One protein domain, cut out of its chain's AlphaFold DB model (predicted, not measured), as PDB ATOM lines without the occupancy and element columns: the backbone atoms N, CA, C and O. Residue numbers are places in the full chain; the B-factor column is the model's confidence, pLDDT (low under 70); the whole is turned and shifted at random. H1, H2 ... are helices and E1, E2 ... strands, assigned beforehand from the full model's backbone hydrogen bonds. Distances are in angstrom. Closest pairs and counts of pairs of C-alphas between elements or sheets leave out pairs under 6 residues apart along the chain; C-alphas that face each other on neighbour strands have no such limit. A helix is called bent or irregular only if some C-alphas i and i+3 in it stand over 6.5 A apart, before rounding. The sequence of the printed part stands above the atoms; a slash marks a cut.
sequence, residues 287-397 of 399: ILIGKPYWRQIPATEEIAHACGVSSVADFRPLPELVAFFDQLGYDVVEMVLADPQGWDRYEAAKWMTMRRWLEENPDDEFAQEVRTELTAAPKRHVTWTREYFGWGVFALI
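AT A GLANCE: This is residues 287 to 397 of the 399 residues of the protein "Class I SAM-dependent methyltransferase" of Salmonella enterica subsp. enterica serovar Typhi str. 404ty (UniProt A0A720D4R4). A small, strongly twisted sheet of three strands with H2 over one face forms one end of an elongated body, and a long helical hairpin of H3 and the bent H4 reaches away from it as an arm. The short helix H1 packs on H4b, the arm of H4 nearer the sheet. The printed part has 111 residues with four named helices and three named strands, in the order E1 H1 H2 E2 H3 H4 E3; the antiparallel sheet has the order E1, E3, E2, and the class is mixed, helices and strands. The whole is loose, with a radius of gyration of the C-alphas of 16.9 A and spans of 53 by 29 by 24 A.

IN THESE COORDINATES: E1, residues 287 to 294, begins at C-alpha 287 (50.026, -3.297, -35.415) and is 21.5 A long. H1 is residues 301 to 306, 8.4 A, and H2 is residues 318 to 327, 14.3 A. E2, residues 330 to 337, 18.4 A, bends by 67 degrees at residue 333. H3, residues 340 to 360, is 30.9 A long and begins at C-alpha 340 (35.117, -18.151, -48.626). H4, residues 367 to 388, was assigned as one helix by its hydrogen bonds but is bent, with C-alphas 375 and 378 7.0 A apart; its arms are H4a, residues 367 to 375, 12.3 A, and H4b, residues 378 to 388, 14.9 A. H4b is irregular, with C-alphas 383 and 386 7.0 A apart. E3, residues 389 to 397, 25.5 A, ends at C-alpha 397 (49.138, 2.887, -37.328).

HOW THE PARTS SIT: Inner strand E3 is antiparallel to E1, with N 291 and O 392 2.9 A apart, and to E2, with N 333 and O 395 2.9 A apart, both within hydrogen-bond range. H2 is on one face of this sheet, two layers; its closest C-alphas to E1 are those of Leu 318 and Tyr 293, 5.8 A. E1, H1 and H2, E2 form a split strand-helix-strand unit, two strands running the same way with E3 between them, and its crossover is right-handed. H3 only grazes the sheet with residues 340 to 343. H3 and H4b touch, closest at the C-alphas of Pro 340 and Arg 386, 6.5 A, opposite ways at a shallow tilt of 24 degrees. H3 and H4a form a helical hairpin; H3 touches H4a with residues 351 to 358 alone, closest at the C-alphas of Trp 351 and Leu 374, 5.9 A, at a shallow tilt of 33 degrees, only just short of steep. H1 touches H4b, closest at the C-alphas of Ala 306 and Trp 384, 6.5 A, opposite ways at a steep tilt of 46 degrees. Every O i to N i+4 pair is within hydrogen-bond range in H1, H2 and H4a, against 14 of 17 in H3 and 5 of 7 in H4b.

THE WHOLE: The two C-alphas farthest apart are those of Gly 329 and Asp 363, 53.4 A. The printed part has no cut, and the link from H1 to H2 is long, with 11 residues. The mean pLDDT of the printed part is 93.2, and no printed residue is under 70.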
ATOM      1  N   ILE A 287      50.717  -2.177 -36.067       84.88
ATOM      2  CA  ILE A 287      50.026  -3.297 -35.415       84.88
ATOM      3  C   ILE A 287      49.443  -4.182 -36.510       84.88
ATOM      4  O   ILE A 287      48.747  -3.681 -37.388       84.88
ATOM      5  N   LEU A 288      49.685  -5.491 -36.445       87.31
ATOM      6  CA  LEU A 288      48.959  -6.478 -37.243       87.31
ATOM      7  C   LEU A 288      47.990  -7.223 -36.327       87.31
ATOM      8  O   LEU A 288      48.421  -8.012 -35.489       87.31
ATOM      9  N   ILE A 289      46.695  -6.964 -36.485       87.38
ATOM     10  CA  ILE A 289      45.644  -7.511 -35.624       87.38
ATOM     11  C   ILE A 289      44.705  -8.410 -36.429       87.38
ATOM     12  O   ILE A 289      44.160  -8.004 -37.454       87.38
ATOM     13  N   GLY A 290      44.529  -9.653 -35.980       90.88
ATOM     14  CA  GLY A 290      43.564 -10.590 -36.556       90.88
ATOM     15  C   GLY A 290      42.216 -10.453 -35.859       90.88
ATOM     16  O   GLY A 290      42.138 -10.677 -34.651       90.88
ATOM     17  N   LYS A 291      41.150 -10.106 -36.587       91.12
ATOM     18  CA  LYS A 291      39.808  -9.946 -36.007       91.12
ATOM     19  C   LYS A 291      38.727 -10.687 -36.792       91.12
ATOM     20  O   LYS A 291      38.678 -10.567 -38.020       91.12
ATOM     21  N   PRO A 292      37.827 -11.411 -36.098       93.25
ATOM     22  CA  PRO A 292      36.561 -11.824 -36.677       93.25
ATOM     23  C   PRO A 292      35.612 -10.630 -36.845       93.25
ATOM     24  O   PRO A 292      35.712  -9.629 -36.133       93.25
ATOM     25  N   TYR A 293      34.678 -10.748 -37.781       95.25
ATOM     26  CA  TYR A 293      33.618  -9.767 -38.011       95.25
ATOM     27  C   TYR A 293      32.389 -10.430 -38.642       95.25
ATOM     28  O   TYR A 293      32.492 -11.478 -39.286       95.25
ATOM     29  N   TRP A 294      31.223  -9.796 -38.518       96.31
ATOM     30  CA  TRP A 294      30.022 -10.239 -39.228       96.31
ATOM     31  C   TRP A 294      30.076  -9.799 -40.697       96.31
ATOM     32  O   TRP A 294      30.132  -8.608 -41.005       96.31
ATOM     33  N   ARG A 295      30.030 -10.759 -41.628       93.75
ATOM     34  CA  ARG A 295      29.778 -10.496 -43.058       93.75
ATOM     35  C   ARG A 295      28.311 -10.170 -43.292       93.75
ATOM     36  O   ARG A 295      27.988  -9.274 -44.067       93.75
ATOM     37  N   GLN A 296      27.450 -10.890 -42.584       94.00
ATOM     38  CA  GLN A 296      26.029 -10.626 -42.464       94.00
ATOM     39  C   GLN A 296      25.685 -10.664 -40.980       94.00
ATOM     40  O   GLN A 296      26.082 -11.595 -40.285       94.00
ATOM     41  N   ILE A 297      24.965  -9.655 -40.494       94.88
ATOM     42  CA  ILE A 297      24.517  -9.630 -39.099       94.88
ATOM     43  C   ILE A 297      23.474 -10.742 -38.919       94.88
ATOM     44  O   ILE A 297      22.492 -10.767 -39.674       94.88
ATOM     45  N   PRO A 298      23.659 -11.664 -37.961       94.50
ATOM     46  CA  PRO A 298      22.642 -12.652 -37.636       94.50
ATOM     47  C   PRO A 298      21.342 -11.970 -37.192       94.50
ATOM     48  O   PRO A 298      21.358 -11.035 -36.396       94.50
ATOM     49  N   ALA A 299      20.201 -12.439 -37.701       94.00
ATOM     50  CA  ALA A 299      18.900 -11.872 -37.336       94.00
ATOM     51  C   ALA A 299      18.467 -12.240 -35.906       94.00
ATOM     52  O   ALA A 299      17.600 -11.575 -35.341       94.00
ATOM     53  N   THR A 300      19.035 -13.313 -35.347       94.31
ATOM     54  CA  THR A 300      18.721 -13.818 -34.011       94.31
ATOM     55  C   THR A 300      19.964 -14.413 -33.345       94.31
ATOM     56  O   THR A 300      20.925 -14.785 -34.029       94.31
ATOM     57  N   GLU A 301      19.931 -14.538 -32.016       91.69
ATOM     58  CA  GLU A 301      21.009 -15.161 -31.233       91.69
ATOM     59  C   GLU A 301      21.181 -16.646 -31.575       91.69
ATOM     60  O   GLU A 301      22.299 -17.149 -31.617       91.69
ATOM     61  N   GLU A 302      20.108 -17.354 -31.945       92.94
ATOM     62  CA  GLU A 302      20.209 -18.754 -32.371       92.94
ATOM     63  C   GLU A 302      21.097 -18.920 -33.611       92.94
ATOM     64  O   GLU A 302      21.791 -19.929 -33.740       92.94
ATOM     65  N   ILE A 303      21.110 -17.933 -34.514       92.00
ATOM     66  CA  ILE A 303      21.989 -17.947 -35.688       92.00
ATOM     67  C   ILE A 303      23.444 -17.679 -35.273       92.00
ATOM     68  O   ILE A 303      24.347 -18.335 -35.792       92.00
ATOM     69  N   ALA A 304      23.687 -16.770 -34.321       89.69
ATOM     70  CA  ALA A 304      25.028 -16.530 -33.779       89.69
ATOM     71  C   ALA A 304      25.582 -17.783 -33.077       89.69
ATOM     72  O   ALA A 304      26.679 -18.242 -33.405       89.69
ATOM     73  N   HIS A 305      24.778 -18.425 -32.229       90.75
ATOM     74  CA  HIS A 305      25.115 -19.702 -31.599       90.75
ATOM     75  C   HIS A 305      25.362 -20.814 -32.621       90.75
ATOM     76  O   HIS A 305      26.306 -21.594 -32.482       90.75
ATOM     77  N   ALA A 306      24.577 -20.868 -33.702       89.56
ATOM     78  CA  ALA A 306      24.811 -21.810 -34.792       89.56
ATOM     79  C   ALA A 306      26.125 -21.542 -35.549       89.56
ATOM     80  O   ALA A 306      26.667 -22.462 -36.157       89.56
ATOM     81  N   CYS A 307      26.674 -20.326 -35.487       87.94
ATOM     82  CA  CYS A 307      28.014 -20.011 -35.986       87.94
ATOM     83  C   CYS A 307      29.134 -20.390 -35.000       87.94
ATOM     84  O   CYS A 307      30.303 -20.287 -35.369       87.94
ATOM     85  N   GLY A 308      28.802 -20.846 -33.787       84.75
ATOM     86  CA  GLY A 308      29.764 -21.113 -32.713       84.75
ATOM     87  C   GLY A 308      30.158 -19.866 -31.916       84.75
ATOM     88  O   GLY A 308      31.251 -19.830 -31.362       84.75
ATOM     89  N   VAL A 309      29.297 -18.844 -31.896       85.31
ATOM     90  CA  VAL A 309      29.512 -17.557 -31.215       85.31
ATOM     91  C   VAL A 309      28.533 -17.419 -30.044       85.31
ATOM     92  O   VAL A 309      27.423 -17.947 -30.111       85.31
ATOM     93  N   SER A 310      28.928 -16.733 -28.970       83.00
ATOM     94  CA  SER A 310      28.085 -16.556 -27.782       83.00
ATOM     95  C   SER A 310      26.982 -15.522 -27.997       83.00
ATOM     96  O   SER A 310      25.843 -15.773 -27.634       83.00
ATOM     97  N   SER A 311      27.265 -14.391 -28.639       88.19
ATOM     98  CA  SER A 311      26.245 -13.385 -28.938       88.19
ATOM     99  C   SER A 311      26.471 -12.690 -30.276       88.19
ATOM    100  O   SER A 311      27.600 -12.497 -30.728       88.19
ATOM    101  N   VAL A 312      25.384 -12.220 -30.896       88.88
ATOM    102  CA  VAL A 312      25.437 -11.257 -32.006       88.88
ATOM    103  C   VAL A 312      26.298 -10.043 -31.646       88.88
ATOM    104  O   VAL A 312      27.014  -9.535 -32.508       88.88
ATOM    105  N   ALA A 313      26.271  -9.602 -30.386       88.69
ATOM    106  CA  ALA A 313      27.012  -8.436 -29.911       88.69
ATOM    107  C   ALA A 313      28.534  -8.652 -29.809       88.69
ATOM    108  O   ALA A 313      29.272  -7.669 -29.707       88.69
ATOM    109  N   ASP A 314      29.016  -9.898 -29.865       83.50
ATOM    110  CA  ASP A 314      30.446 -10.204 -29.735       83.50
ATOM    111  C   ASP A 314      31.260  -9.624 -30.895       83.50
ATOM    112  O   ASP A 314      32.427  -9.253 -30.730       83.50
ATOM    113  N   PHE A 315      30.640  -9.510 -32.074       92.19
ATOM    114  CA  PHE A 315      31.300  -9.031 -33.281       92.19
ATOM    115  C   PHE A 315      30.555  -7.883 -33.940       92.19
ATOM    116  O   PHE A 315      29.341  -7.729 -33.855       92.19
ATOM    117  N   ARG A 316      31.333  -7.071 -34.649       94.38
ATOM    118  CA  ARG A 316      30.846  -5.940 -35.433       94.38
ATOM    119  C   ARG A 316      30.825  -6.316 -36.914       94.38
ATOM    120  O   ARG A 316      31.655  -7.124 -37.343       94.38
ATOM    121  N   PRO A 317      29.933  -5.731 -37.722       96.56
ATOM    122  CA  PRO A 317      30.100  -5.685 -39.169       96.56
ATOM    123  C   PRO A 317      31.445  -5.068 -39.556       96.56
ATOM    124  O   PRO A 317      31.959  -4.207 -38.843       96.56
ATOM    125  N   LEU A 318      31.991  -5.439 -40.717       96.62
ATOM    126  CA  LEU A 318      33.284  -4.912 -41.175       96.62
ATOM    127  C   LEU A 318      33.378  -3.366 -41.148       96.62
ATOM    128  O   LEU A 318      34.380  -2.867 -40.637       96.62
ATOM    129  N   PRO A 319      32.374  -2.588 -41.615       96.69
ATOM    130  CA  PRO A 319      32.442  -1.126 -41.545       96.69
ATOM    131  C   PRO A 319      32.523  -0.590 -40.111       96.69
ATOM    132  O   PRO A 319      33.268   0.347 -39.845       96.69
ATOM    133  N   GLU A 320      31.790  -1.200 -39.181       95.94
ATOM    134  CA  GLU A 320      31.798  -0.814 -37.768       95.94
ATOM    135  C   GLU A 320      33.094  -1.225 -37.073       95.94
ATOM    136  O   GLU A 320      33.570  -0.502 -36.206       95.94
ATOM    137  N   LEU A 321      33.701  -2.349 -37.464       94.38
ATOM    138  CA  LEU A 321      35.020  -2.747 -36.976       94.38
ATOM    139  C   LEU A 321      36.109  -1.765 -37.439       94.38
ATOM    140  O   LEU A 321      36.961  -1.377 -36.647       94.38
ATOM    141  N   VAL A 322      36.064  -1.322 -38.698       95.69
ATOM    142  CA  VAL A 322      36.993  -0.301 -39.212       95.69
ATOM    143  C   VAL A 322      36.773   1.044 -38.513       95.69
ATOM    144  O   VAL A 322      37.737   1.665 -38.073       95.69
ATOM    145  N   ALA A 323      35.518   1.467 -38.335       93.69
ATOM    146  CA  ALA A 323      35.188   2.681 -37.583       93.69
ATOM    147  C   ALA A 323      35.581   2.581 -36.101       93.69
ATOM    148  O   ALA A 323      35.928   3.579 -35.477       93.69
ATOM    149  N   PHE A 324      35.556   1.379 -35.526       89.25
ATOM    150  CA  PHE A 324      36.011   1.149 -34.164       89.25
ATOM    151  C   PHE A 324      37.516   1.418 -34.023       89.25
ATOM    152  O   PHE A 324      37.914   2.086 -33.074       89.25
ATOM    153  N   PHE A 325      38.352   1.003 -34.983       89.81
ATOM    154  CA  PHE A 325      39.776   1.367 -34.966       89.81
ATOM    155  C   PHE A 325      39.997   2.882 -35.075       89.81
ATOM    156  O   PHE A 325      40.834   3.428 -34.356       89.81
ATOM    157  N   ASP A 326      39.197   3.568 -35.893       87.94
ATOM    158  CA  ASP A 326      39.220   5.029 -35.995       87.94
ATOM    159  C   ASP A 326      38.886   5.705 -34.651       87.94
ATOM    160  O   ASP A 326      39.615   6.586 -34.193       87.94
ATOM    161  N   GLN A 327      37.848   5.237 -33.955       85.31
ATOM    162  CA  GLN A 327      37.494   5.722 -32.612       85.31
ATOM    163  C   GLN A 327      38.610   5.488 -31.587       85.31
ATOM    164  O   GLN A 327      38.791   6.299 -30.681       85.31
ATOM    165  N   LEU A 328      39.388   4.415 -31.753       80.94
ATOM    166  CA  LEU A 328      40.568   4.122 -30.938       80.94
ATOM    167  C   LEU A 328      41.810   4.940 -31.337       80.94
ATOM    168  O   LEU A 328      42.871   4.756 -30.742       80.94
ATOM    169  N   GLY A 329      41.706   5.849 -32.312       80.81
ATOM    170  CA  GLY A 329      42.807   6.715 -32.737       80.81
ATOM    171  C   GLY A 329      43.787   6.059 -33.710       80.81
ATOM    172  O   GLY A 329      44.928   6.507 -33.802       80.81
ATOM    173  N   TYR A 330      43.362   5.018 -34.426       86.88
ATOM    174  CA  TYR A 330      44.198   4.290 -35.378       86.88
ATOM    175  C   TYR A 330      43.736   4.484 -36.819       86.88
ATOM    176  O   TYR A 330      42.550   4.374 -37.131       86.88
ATOM    177  N   ASP A 331      44.702   4.668 -37.712       90.94
ATOM    178  CA  ASP A 331      44.484   4.568 -39.146       90.94
ATOM    179  C   ASP A 331      44.637   3.106 -39.582       90.94
ATOM    180  O   ASP A 331      45.673   2.475 -39.348       90.94
ATOM    181  N   VAL A 332      43.610   2.561 -40.239       95.50
ATOM    182  CA  VAL A 332      43.703   1.267 -40.928       95.50
ATOM    183  C   VAL A 332      44.418   1.498 -42.258       95.50
ATOM    184  O   VAL A 332      43.836   2.056 -43.188       95.50
ATOM    185  N   VAL A 333      45.681   1.087 -42.349       95.69
ATOM    186  CA  VAL A 333      46.533   1.348 -43.523       95.69
ATOM    187  C   VAL A 333      46.566   0.200 -44.526       95.69
ATOM    188  O   VAL A 333      46.952   0.416 -45.666       95.69
ATOM    189  N   GLU A 334      46.164  -1.004 -44.113       97.06
ATOM    190  CA  GLU A 334      46.004  -2.175 -44.979       97.06
ATOM    191  C   GLU A 334      45.039  -3.175 -44.321       97.06
ATOM    192  O   GLU A 334      44.917  -3.214 -43.092       97.06
ATOM    193  N   MET A 335      44.373  -4.020 -45.110       97.12
ATOM    194  CA  MET A 335      43.645  -5.176 -44.580       97.12
ATOM    195  C   MET A 335      43.673  -6.364 -45.544       97.12
ATOM    196  O   MET A 335      43.530  -6.205 -46.754       97.12
ATOM    197  N   VAL A 336      43.797  -7.573 -44.997       96.25
ATOM    198  CA  VAL A 336      43.719  -8.836 -45.740       96.25
ATOM    199  C   VAL A 336      42.583  -9.661 -45.160       96.25
ATOM    200  O   VAL A 336      42.667 -10.142 -44.031       96.25
ATOM    201  N   LEU A 337      41.510  -9.815 -45.930       96.31
ATOM    202  CA  LEU A 337      40.305 -10.521 -45.502       96.31
ATOM    203  C   LEU A 337      40.319 -11.957 -46.026       96.31
ATOM    204  O   LEU A 337      40.660 -12.200 -47.185       96.31
ATOM    205  N   ALA A 338      39.920 -12.902 -45.180       93.88
ATOM    206  CA  ALA A 338      39.688 -14.273 -45.595       93.88
ATOM    207  C   ALA A 338      38.513 -14.321 -46.577       93.88
ATOM    208  O   ALA A 338      37.421 -13.813 -46.303       93.88
ATOM    209  N   ASP A 339      38.729 -14.958 -47.721       91.75
ATOM    210  CA  ASP A 339      37.671 -15.258 -48.672       91.75
ATOM    211  C   ASP A 339      36.963 -16.578 -48.292       91.75
ATOM    212  O   ASP A 339      37.439 -17.331 -47.430       91.75
ATOM    213  N   PRO A 340      35.806 -16.895 -48.908       89.69
ATOM    214  CA  PRO A 340      35.117 -18.151 -48.626       89.69
ATOM    215  C   PRO A 340      35.998 -19.383 -48.866       89.69
ATOM    216  O   PRO A 340      35.875 -20.363 -48.143       89.69
ATOM    217  N   GLN A 341      36.918 -19.333 -49.837       92.38
ATOM    218  CA  GLN A 341      37.821 -20.448 -50.113       92.38
ATOM    219  C   GLN A 341      38.841 -20.660 -48.983       92.38
ATOM    220  O   GLN A 341      39.136 -21.803 -48.634       92.38
ATOM    221  N   GLY A 342      39.387 -19.587 -48.415       89.69
ATOM    222  CA  GLY A 342      40.288 -19.613 -47.269       89.69
ATOM    223  C   GLY A 342      39.607 -20.197 -46.036       89.69
ATOM    224  O   GLY A 342      40.166 -21.087 -45.396       89.69
ATOM    225  N   TRP A 343      38.367 -19.784 -45.771       90.06
ATOM    226  CA  TRP A 343      37.533 -20.374 -44.724       90.06
ATOM    227  C   TRP A 343      37.233 -21.855 -44.964       90.06
ATOM    228  O   TRP A 343      37.412 -22.664 -44.056       90.06
ATOM    229  N   ASP A 344      36.847 -22.226 -46.189       93.81
ATOM    230  CA  ASP A 344      36.595 -23.621 -46.560       93.81
ATOM    231  C   ASP A 344      37.852 -24.480 -46.339       93.81
ATOM    232  O   ASP A 344      37.762 -25.579 -45.799       93.81
ATOM    233  N   ARG A 345      39.044 -23.973 -46.687       93.00
ATOM    234  CA  ARG A 345      40.319 -24.666 -46.434       93.00
ATOM    235  C   ARG A 345      40.605 -24.831 -44.943       93.00
ATOM    236  O   ARG A 345      41.056 -25.904 -44.548       93.00
ATOM    237  N   TYR A 346      40.363 -23.797 -44.139       91.88
ATOM    238  CA  TYR A 346      40.597 -23.833 -42.697       91.88
ATOM    239  C   TYR A 346      39.652 -24.812 -41.986       91.88
ATOM    240  O   TYR A 346      40.112 -25.684 -41.250       91.88
ATOM    241  N   GLU A 347      38.344 -24.723 -42.237       93.50
ATOM    242  CA  GLU A 347      37.352 -25.577 -41.576       93.50
ATOM    243  C   GLU A 347      37.391 -27.020 -42.090       93.50
ATOM    244  O   GLU A 347      37.444 -27.960 -41.293       93.50
ATOM    245  N   ALA A 348      37.452 -27.232 -43.411       94.56
ATOM    246  CA  ALA A 348      37.406 -28.584 -43.971       94.56
ATOM    247  C   ALA A 348      38.637 -29.432 -43.614       94.56
ATOM    248  O   ALA A 348      38.535 -30.658 -43.499       94.56
ATOM    249  N   ALA A 349      39.796 -28.802 -43.386       94.31
ATOM    250  CA  ALA A 349      40.999 -29.497 -42.931       94.31
ATOM    251  C   ALA A 349      40.803 -30.178 -41.563       94.31
ATOM    252  O   ALA A 349      41.341 -31.268 -41.325       94.31
ATOM    253  N   LYS A 350      39.981 -29.592 -40.681       96.00
ATOM    254  CA  LYS A 350      39.660 -30.179 -39.372       96.00
ATOM    255  C   LYS A 350      38.880 -31.480 -39.524       96.00
ATOM    256  O   LYS A 350      39.141 -32.432 -38.799       96.00
ATOM    257  N   TRP A 351      37.968 -31.572 -40.495       97.31
ATOM    258  CA  TRP A 351      37.101 -32.747 -40.662       97.31
ATOM    259  C   TRP A 351      37.888 -34.009 -41.019       97.31
ATOM    260  O   TRP A 351      37.658 -35.068 -40.437       97.31
ATOM    261  N   MET A 352      38.856 -33.900 -41.935       95.94
ATOM    262  CA  MET A 352      39.742 -35.023 -42.263       95.94
ATOM    263  C   MET A 352      40.606 -35.416 -41.058       95.94
ATOM    264  O   MET A 352      40.797 -36.602 -40.796       95.94
ATOM    265  N   THR A 353      41.088 -34.427 -40.304       97.19
ATOM    266  CA  THR A 353      41.884 -34.651 -39.090       97.19
ATOM    267  C   THR A 353      41.075 -35.409 -38.036       97.19
ATOM    268  O   THR A 353      41.506 -36.466 -37.590       97.19
ATOM    269  N   MET A 354      39.860 -34.949 -37.724       97.88
ATOM    270  CA  MET A 354      38.934 -35.632 -36.810       97.88
ATOM    271  C   MET A 354      38.589 -37.043 -37.294       97.88
ATOM    272  O   MET A 354      38.546 -37.985 -36.505       97.88
ATOM    273  N   ARG A 355      38.368 -37.220 -38.604       98.06
ATOM    274  CA  ARG A 355      38.042 -38.531 -39.174       98.06
ATOM    275  C   ARG A 355      39.153 -39.549 -38.936       98.06
ATOM    276  O   ARG A 355      38.807 -40.673 -38.571       98.06
ATOM    277  N   ARG A 356      40.413 -39.158 -39.167       97.94
ATOM    278  CA  ARG A 356      41.611 -39.990 -38.960       97.94
ATOM    279  C   ARG A 356      41.869 -40.241 -37.482       97.94
ATOM    280  O   ARG A 356      42.055 -41.384 -37.090       97.94
ATOM    281  N   TRP A 357      41.771 -39.198 -36.659       98.06
ATOM    282  CA  TRP A 357      41.939 -39.321 -35.214       98.06
ATOM    283  C   TRP A 357      40.960 -40.344 -34.616       98.06
ATOM    284  O   TRP A 357      41.371 -41.184 -33.828       98.06
ATOM    285  N   LEU A 358      39.702 -40.371 -35.072       98.25
ATOM    286  CA  LEU A 358      38.712 -41.373 -34.648       98.25
ATOM    287  C   LEU A 358      38.988 -42.805 -35.144       98.25
ATOM    288  O   LEU A 358      38.404 -43.742 -34.611       98.25
ATOM    289  N   GLU A 359      39.789 -42.996 -36.198       97.62
ATOM    290  CA  GLU A 359      40.227 -44.342 -36.623       97.62
ATOM    291  C   GLU A 359      41.337 -44.864 -35.716       97.62
ATOM    292  O   GLU A 359      41.367 -46.051 -35.403       97.62
ATOM    293  N   GLU A 360      42.231 -43.972 -35.300       97.81
ATOM    294  CA  GLU A 360      43.373 -44.290 -34.445       97.81
ATOM    295  C   GLU A 360      42.977 -44.406 -32.965       97.81
ATOM    296  O   GLU A 360      43.596 -45.168 -32.228       97.81
ATOM    297  N   ASN A 361      41.925 -43.693 -32.543       97.19
ATOM    298  CA  ASN A 361      41.510 -43.558 -31.145       97.19
ATOM    299  C   ASN A 361      40.015 -43.911 -30.949       97.19
ATOM    300  O   ASN A 361      39.231 -43.055 -30.539       97.19
ATOM    301  N   PRO A 362      39.569 -45.143 -31.274       94.75
ATOM    302  CA  PRO A 362      38.148 -45.500 -31.226       94.75
ATOM    303  C   PRO A 362      37.577 -45.611 -29.803       94.75
ATOM    304  O   PRO A 362      36.381 -45.392 -29.625       94.75
ATOM    305  N   ASP A 363      38.421 -45.930 -28.817       97.19
ATOM    306  CA  ASP A 363      38.032 -46.159 -27.417       97.19
ATOM    307  C   ASP A 363      38.434 -44.997 -26.484       97.19
ATOM    308  O   ASP A 363      38.359 -45.124 -25.261       97.19
ATOM    309  N   ASP A 364      38.894 -43.875 -27.047       98.00
ATOM    310  CA  ASP A 364      39.253 -42.675 -26.288       98.00
ATOM    311  C   ASP A 364      38.006 -42.010 -25.684       98.00
ATOM    312  O   ASP A 364      36.920 -42.031 -26.272       98.00
ATOM    313  N   GLU A 365      38.154 -41.390 -24.513       96.88
ATOM    314  CA  GLU A 365      37.041 -40.752 -23.806       96.88
ATOM    315  C   GLU A 365      36.379 -39.617 -24.612       96.88
ATOM    316  O   GLU A 365      35.172 -39.399 -24.485       96.88
ATOM    317  N   PHE A 366      37.121 -38.961 -25.515       95.69
ATOM    318  CA  PHE A 366      36.613 -37.906 -26.397       95.69
ATOM    319  C   PHE A 366      36.062 -38.427 -27.732       95.69
ATOM    320  O   PHE A 366      35.505 -37.651 -28.515       95.69
ATOM    321  N   ALA A 367      36.158 -39.729 -28.027       96.19
ATOM    322  CA  ALA A 367      35.762 -40.287 -29.324       96.19
ATOM    323  C   ALA A 367      34.305 -39.967 -29.696       96.19
ATOM    324  O   ALA A 367      33.997 -39.630 -30.845       96.19
ATOM    325  N   GLN A 368      33.397 -40.004 -28.721       96.88
ATOM    326  CA  GLN A 368      31.987 -39.698 -28.955       96.88
ATOM    327  C   GLN A 368      31.742 -38.206 -29.235       96.88
ATOM    328  O   GLN A 368      30.902 -37.860 -30.076       96.88
ATOM    329  N   GLU A 369      32.484 -37.322 -28.569       96.69
ATOM    330  CA  GLU A 369      32.400 -35.874 -28.767       96.69
ATOM    331  C   GLU A 369      32.919 -35.493 -30.157       96.69
ATOM    332  O   GLU A 369      32.194 -34.890 -30.951       96.69
ATOM    333  N   VAL A 370      34.118 -35.962 -30.512       96.81
ATOM    334  CA  VAL A 370      34.724 -35.707 -31.826       96.81
ATOM    335  C   VAL A 370      33.866 -36.297 -32.951       96.81
ATOM    336  O   VAL A 370      33.737 -35.697 -34.020       96.81
ATOM    337  N   ARG A 371      33.213 -37.449 -32.730       97.75
ATOM    338  CA  ARG A 371      32.247 -38.016 -33.686       97.75
ATOM    339  C   ARG A 371      31.048 -37.098 -33.898       97.75
ATOM    340  O   ARG A 371      30.663 -36.873 -35.045       97.75
ATOM    341  N   THR A 372      30.469 -36.596 -32.812       96.88
ATOM    342  CA  THR A 372      29.316 -35.685 -32.849       96.88
ATOM    343  C   THR A 372      29.662 -34.409 -33.608       96.88
ATOM    344  O   THR A 372      28.934 -34.005 -34.518       96.88
ATOM    345  N   GLU A 373      30.820 -33.831 -33.301       95.56
ATOM    346  CA  GLU A 373      31.317 -32.625 -33.946       95.56
ATOM    347  C   GLU A 373      31.611 -32.854 -35.438       95.56
ATOM    348  O   GLU A 373      31.139 -32.090 -36.276       95.56
ATOM    349  N   LEU A 374      32.272 -33.954 -35.818       97.19
ATOM    350  CA  LEU A 374      32.516 -34.294 -37.228       97.19
ATOM    351  C   LEU A 374      31.216 -34.473 -38.033       97.19
ATOM    352  O   LEU A 374      31.181 -34.168 -39.226       97.19
ATOM    353  N   THR A 375      30.145 -34.967 -37.409       96.94
ATOM    354  CA  THR A 375      28.833 -35.091 -38.057       96.94
ATOM    355  C   THR A 375      28.154 -33.732 -38.249       96.94
ATOM    356  O   THR A 375      27.528 -33.507 -39.287       96.94
ATOM    357  N   ALA A 376      28.267 -32.822 -37.280       94.94
ATOM    358  CA  ALA A 376      27.582 -31.531 -37.311       94.94
ATOM    359  C   ALA A 376      28.353 -30.443 -38.081       94.94
ATOM    360  O   ALA A 376      27.740 -29.668 -38.823       94.94
ATOM    361  N   ALA A 377      29.680 -30.392 -37.938       94.44
ATOM    362  CA  ALA A 377      30.522 -29.285 -38.384       94.44
ATOM    363  C   ALA A 377      30.425 -28.978 -39.890       94.44
ATOM    364  O   ALA A 377      30.253 -27.802 -40.217       94.44
ATOM    365  N   PRO A 378      30.433 -29.956 -40.823       96.31
ATOM    366  CA  PRO A 378      30.308 -29.648 -42.249       96.31
ATOM    367  C   PRO A 378      28.985 -28.960 -42.592       96.31
ATOM    368  O   PRO A 378      28.969 -27.976 -43.327       96.31
ATOM    369  N   LYS A 379      27.871 -29.443 -42.019       95.62
ATOM    370  CA  LYS A 379      26.547 -28.845 -42.225       95.62
ATOM    371  C   LYS A 379      26.472 -27.459 -41.586       95.62
ATOM    372  O   LYS A 379      25.963 -26.535 -42.217       95.62
ATOM    373  N   ARG A 380      26.984 -27.313 -40.359       94.00
ATOM    374  CA  ARG A 380      27.035 -26.037 -39.633       94.00
ATOM    375  C   ARG A 380      27.825 -24.985 -40.418       94.00
ATOM    376  O   ARG A 380      27.314 -23.888 -40.617       94.00
ATOM    377  N   HIS A 381      28.988 -25.359 -40.956       94.69
ATOM    378  CA  HIS A 381      29.839 -24.480 -41.762       94.69
ATOM    379  C   HIS A 381      29.122 -23.953 -43.004       94.69
ATOM    380  O   HIS A 381      28.987 -22.744 -43.164       94.69
ATOM    381  N   VAL A 382      28.607 -24.845 -43.860       94.69
ATOM    382  CA  VAL A 382      27.993 -24.437 -45.139       94.69
ATOM    383  C   VAL A 382      26.628 -23.763 -44.984       94.69
ATOM    384  O   VAL A 382      26.180 -23.106 -45.916       94.69
ATOM    385  N   THR A 383      25.957 -23.943 -43.841       93.88
ATOM    386  CA  THR A 383      24.664 -23.296 -43.567       93.88
ATOM    387  C   THR A 383      24.849 -21.925 -42.917       93.88
ATOM    388  O   THR A 383      24.102 -21.005 -43.229       93.88
ATOM    389  N   TRP A 384      25.824 -21.796 -42.009       93.06
ATOM    390  CA  TRP A 384      25.944 -20.638 -41.122       93.06
ATOM    391  C   TRP A 384      27.323 -19.985 -41.216       93.06
ATOM    392  O   TRP A 384      27.450 -18.905 -41.790       93.06
ATOM    393  N   THR A 385      28.373 -20.635 -40.707       90.50
ATOM    394  CA  THR A 385      29.697 -20.008 -40.532       90.50
ATOM    395  C   THR A 385      30.227 -19.385 -41.825       90.50
ATOM    396  O   THR A 385      30.680 -18.244 -41.820       90.50
ATOM    397  N   ARG A 386      30.096 -20.085 -42.955       92.88
ATOM    398  CA  ARG A 386      30.571 -19.627 -44.266       92.88
ATOM    399  C   ARG A 386      29.885 -18.349 -44.768       92.88
ATOM    400  O   ARG A 386      30.509 -17.565 -45.488       92.88
ATOM    401  N   GLU A 387      28.618 -18.152 -44.412       93.19
ATOM    402  CA  GLU A 387      27.787 -17.048 -44.903       93.19
ATOM    403  C   GLU A 387      27.858 -15.830 -43.976       93.19
ATOM    404  O   GLU A 387      28.017 -14.699 -44.437       93.19
ATOM    405  N   TYR A 388      27.815 -16.061 -42.661       93.56
ATOM    406  CA  TYR A 388      27.734 -14.993 -41.665       93.56
ATOM    407  C   TYR A 388      29.109 -14.513 -41.192       93.56
ATOM    408  O   TYR A 388      29.255 -13.335 -40.860       93.56
ATOM    409  N   PHE A 389      30.127 -15.377 -41.181       89.62
ATOM    410  CA  PHE A 389      31.383 -15.110 -40.483       89.62
ATOM    411  C   PHE A 389      32.514 -14.662 -41.415       89.62
ATOM    412  O   PHE A 389      32.754 -15.236 -42.479       89.62
ATOM    413  N   GLY A 390      33.217 -13.607 -41.010       92.75
ATOM    414  CA  GLY A 390      34.413 -13.086 -41.659       92.75
ATOM    415  C   GLY A 390      35.592 -13.084 -40.697       92.75
ATOM    416  O   GLY A 390      35.421 -13.053 -39.481       92.75
ATOM    417  N   TRP A 391      36.799 -13.108 -41.249       94.56
ATOM    418  CA  TRP A 391      38.031 -12.898 -40.494       94.56
ATOM    419  C   TRP A 391      39.005 -12.119 -41.359       94.56
ATOM    420  O   TRP A 391      39.036 -12.307 -42.576       94.56
ATOM    421  N   GLY A 392      39.781 -11.234 -40.753       94.69
ATOM    422  CA  GLY A 392      40.792 -10.475 -41.468       94.69
ATOM    423  C   GLY A 392      41.957 -10.077 -40.582       94.69
ATOM    424  O   GLY A 392      41.822 -10.005 -39.362       94.69
ATOM    425  N   VAL A 393      43.090  -9.802 -41.223       95.88
ATOM    426  CA  VAL A 393      44.222  -9.104 -40.613       95.88
ATOM    427  C   VAL A 393      44.136  -7.639 -41.000       95.88
ATOM    428  O   VAL A 393      44.035  -7.326 -42.184       95.88
ATOM    429  N   PHE A 394      44.212  -6.752 -40.017       96.06
ATOM    430  CA  PHE A 394      44.221  -5.305 -40.206       96.06
ATOM    431  C   PHE A 394      45.591  -4.765 -39.800       96.06
ATOM    432  O   PHE A 394      46.118  -5.136 -38.748       96.06
ATOM    433  N   ALA A 395      46.173  -3.917 -40.642       93.69
ATOM    434  CA  ALA A 395      47.380  -3.171 -40.324       93.69
ATOM    435  C   ALA A 395      46.982  -1.791 -39.802       93.69
ATOM    436  O   ALA A 395      46.336  -1.027 -40.520       93.69
ATOM    437  N   LEU A 396      47.355  -1.484 -38.560       90.31
ATOM    438  CA  LEU A 396      46.999  -0.236 -37.889       90.31
ATOM    439  C   LEU A 396      48.242   0.596 -37.591       90.31
ATOM    440  O   LEU A 396      49.257   0.055 -37.146       90.31
ATOM    441  N   ILE A 397      48.141   1.909 -37.778       85.50
ATOM    442  CA  ILE A 397      49.138   2.887 -37.328       85.50
ATOM    443  C   ILE A 397      48.437   3.889 -36.409       85.50
ATOM    444  O   ILE A 397      47.366   4.387 -36.745       85.50
TER     445      ILE A 397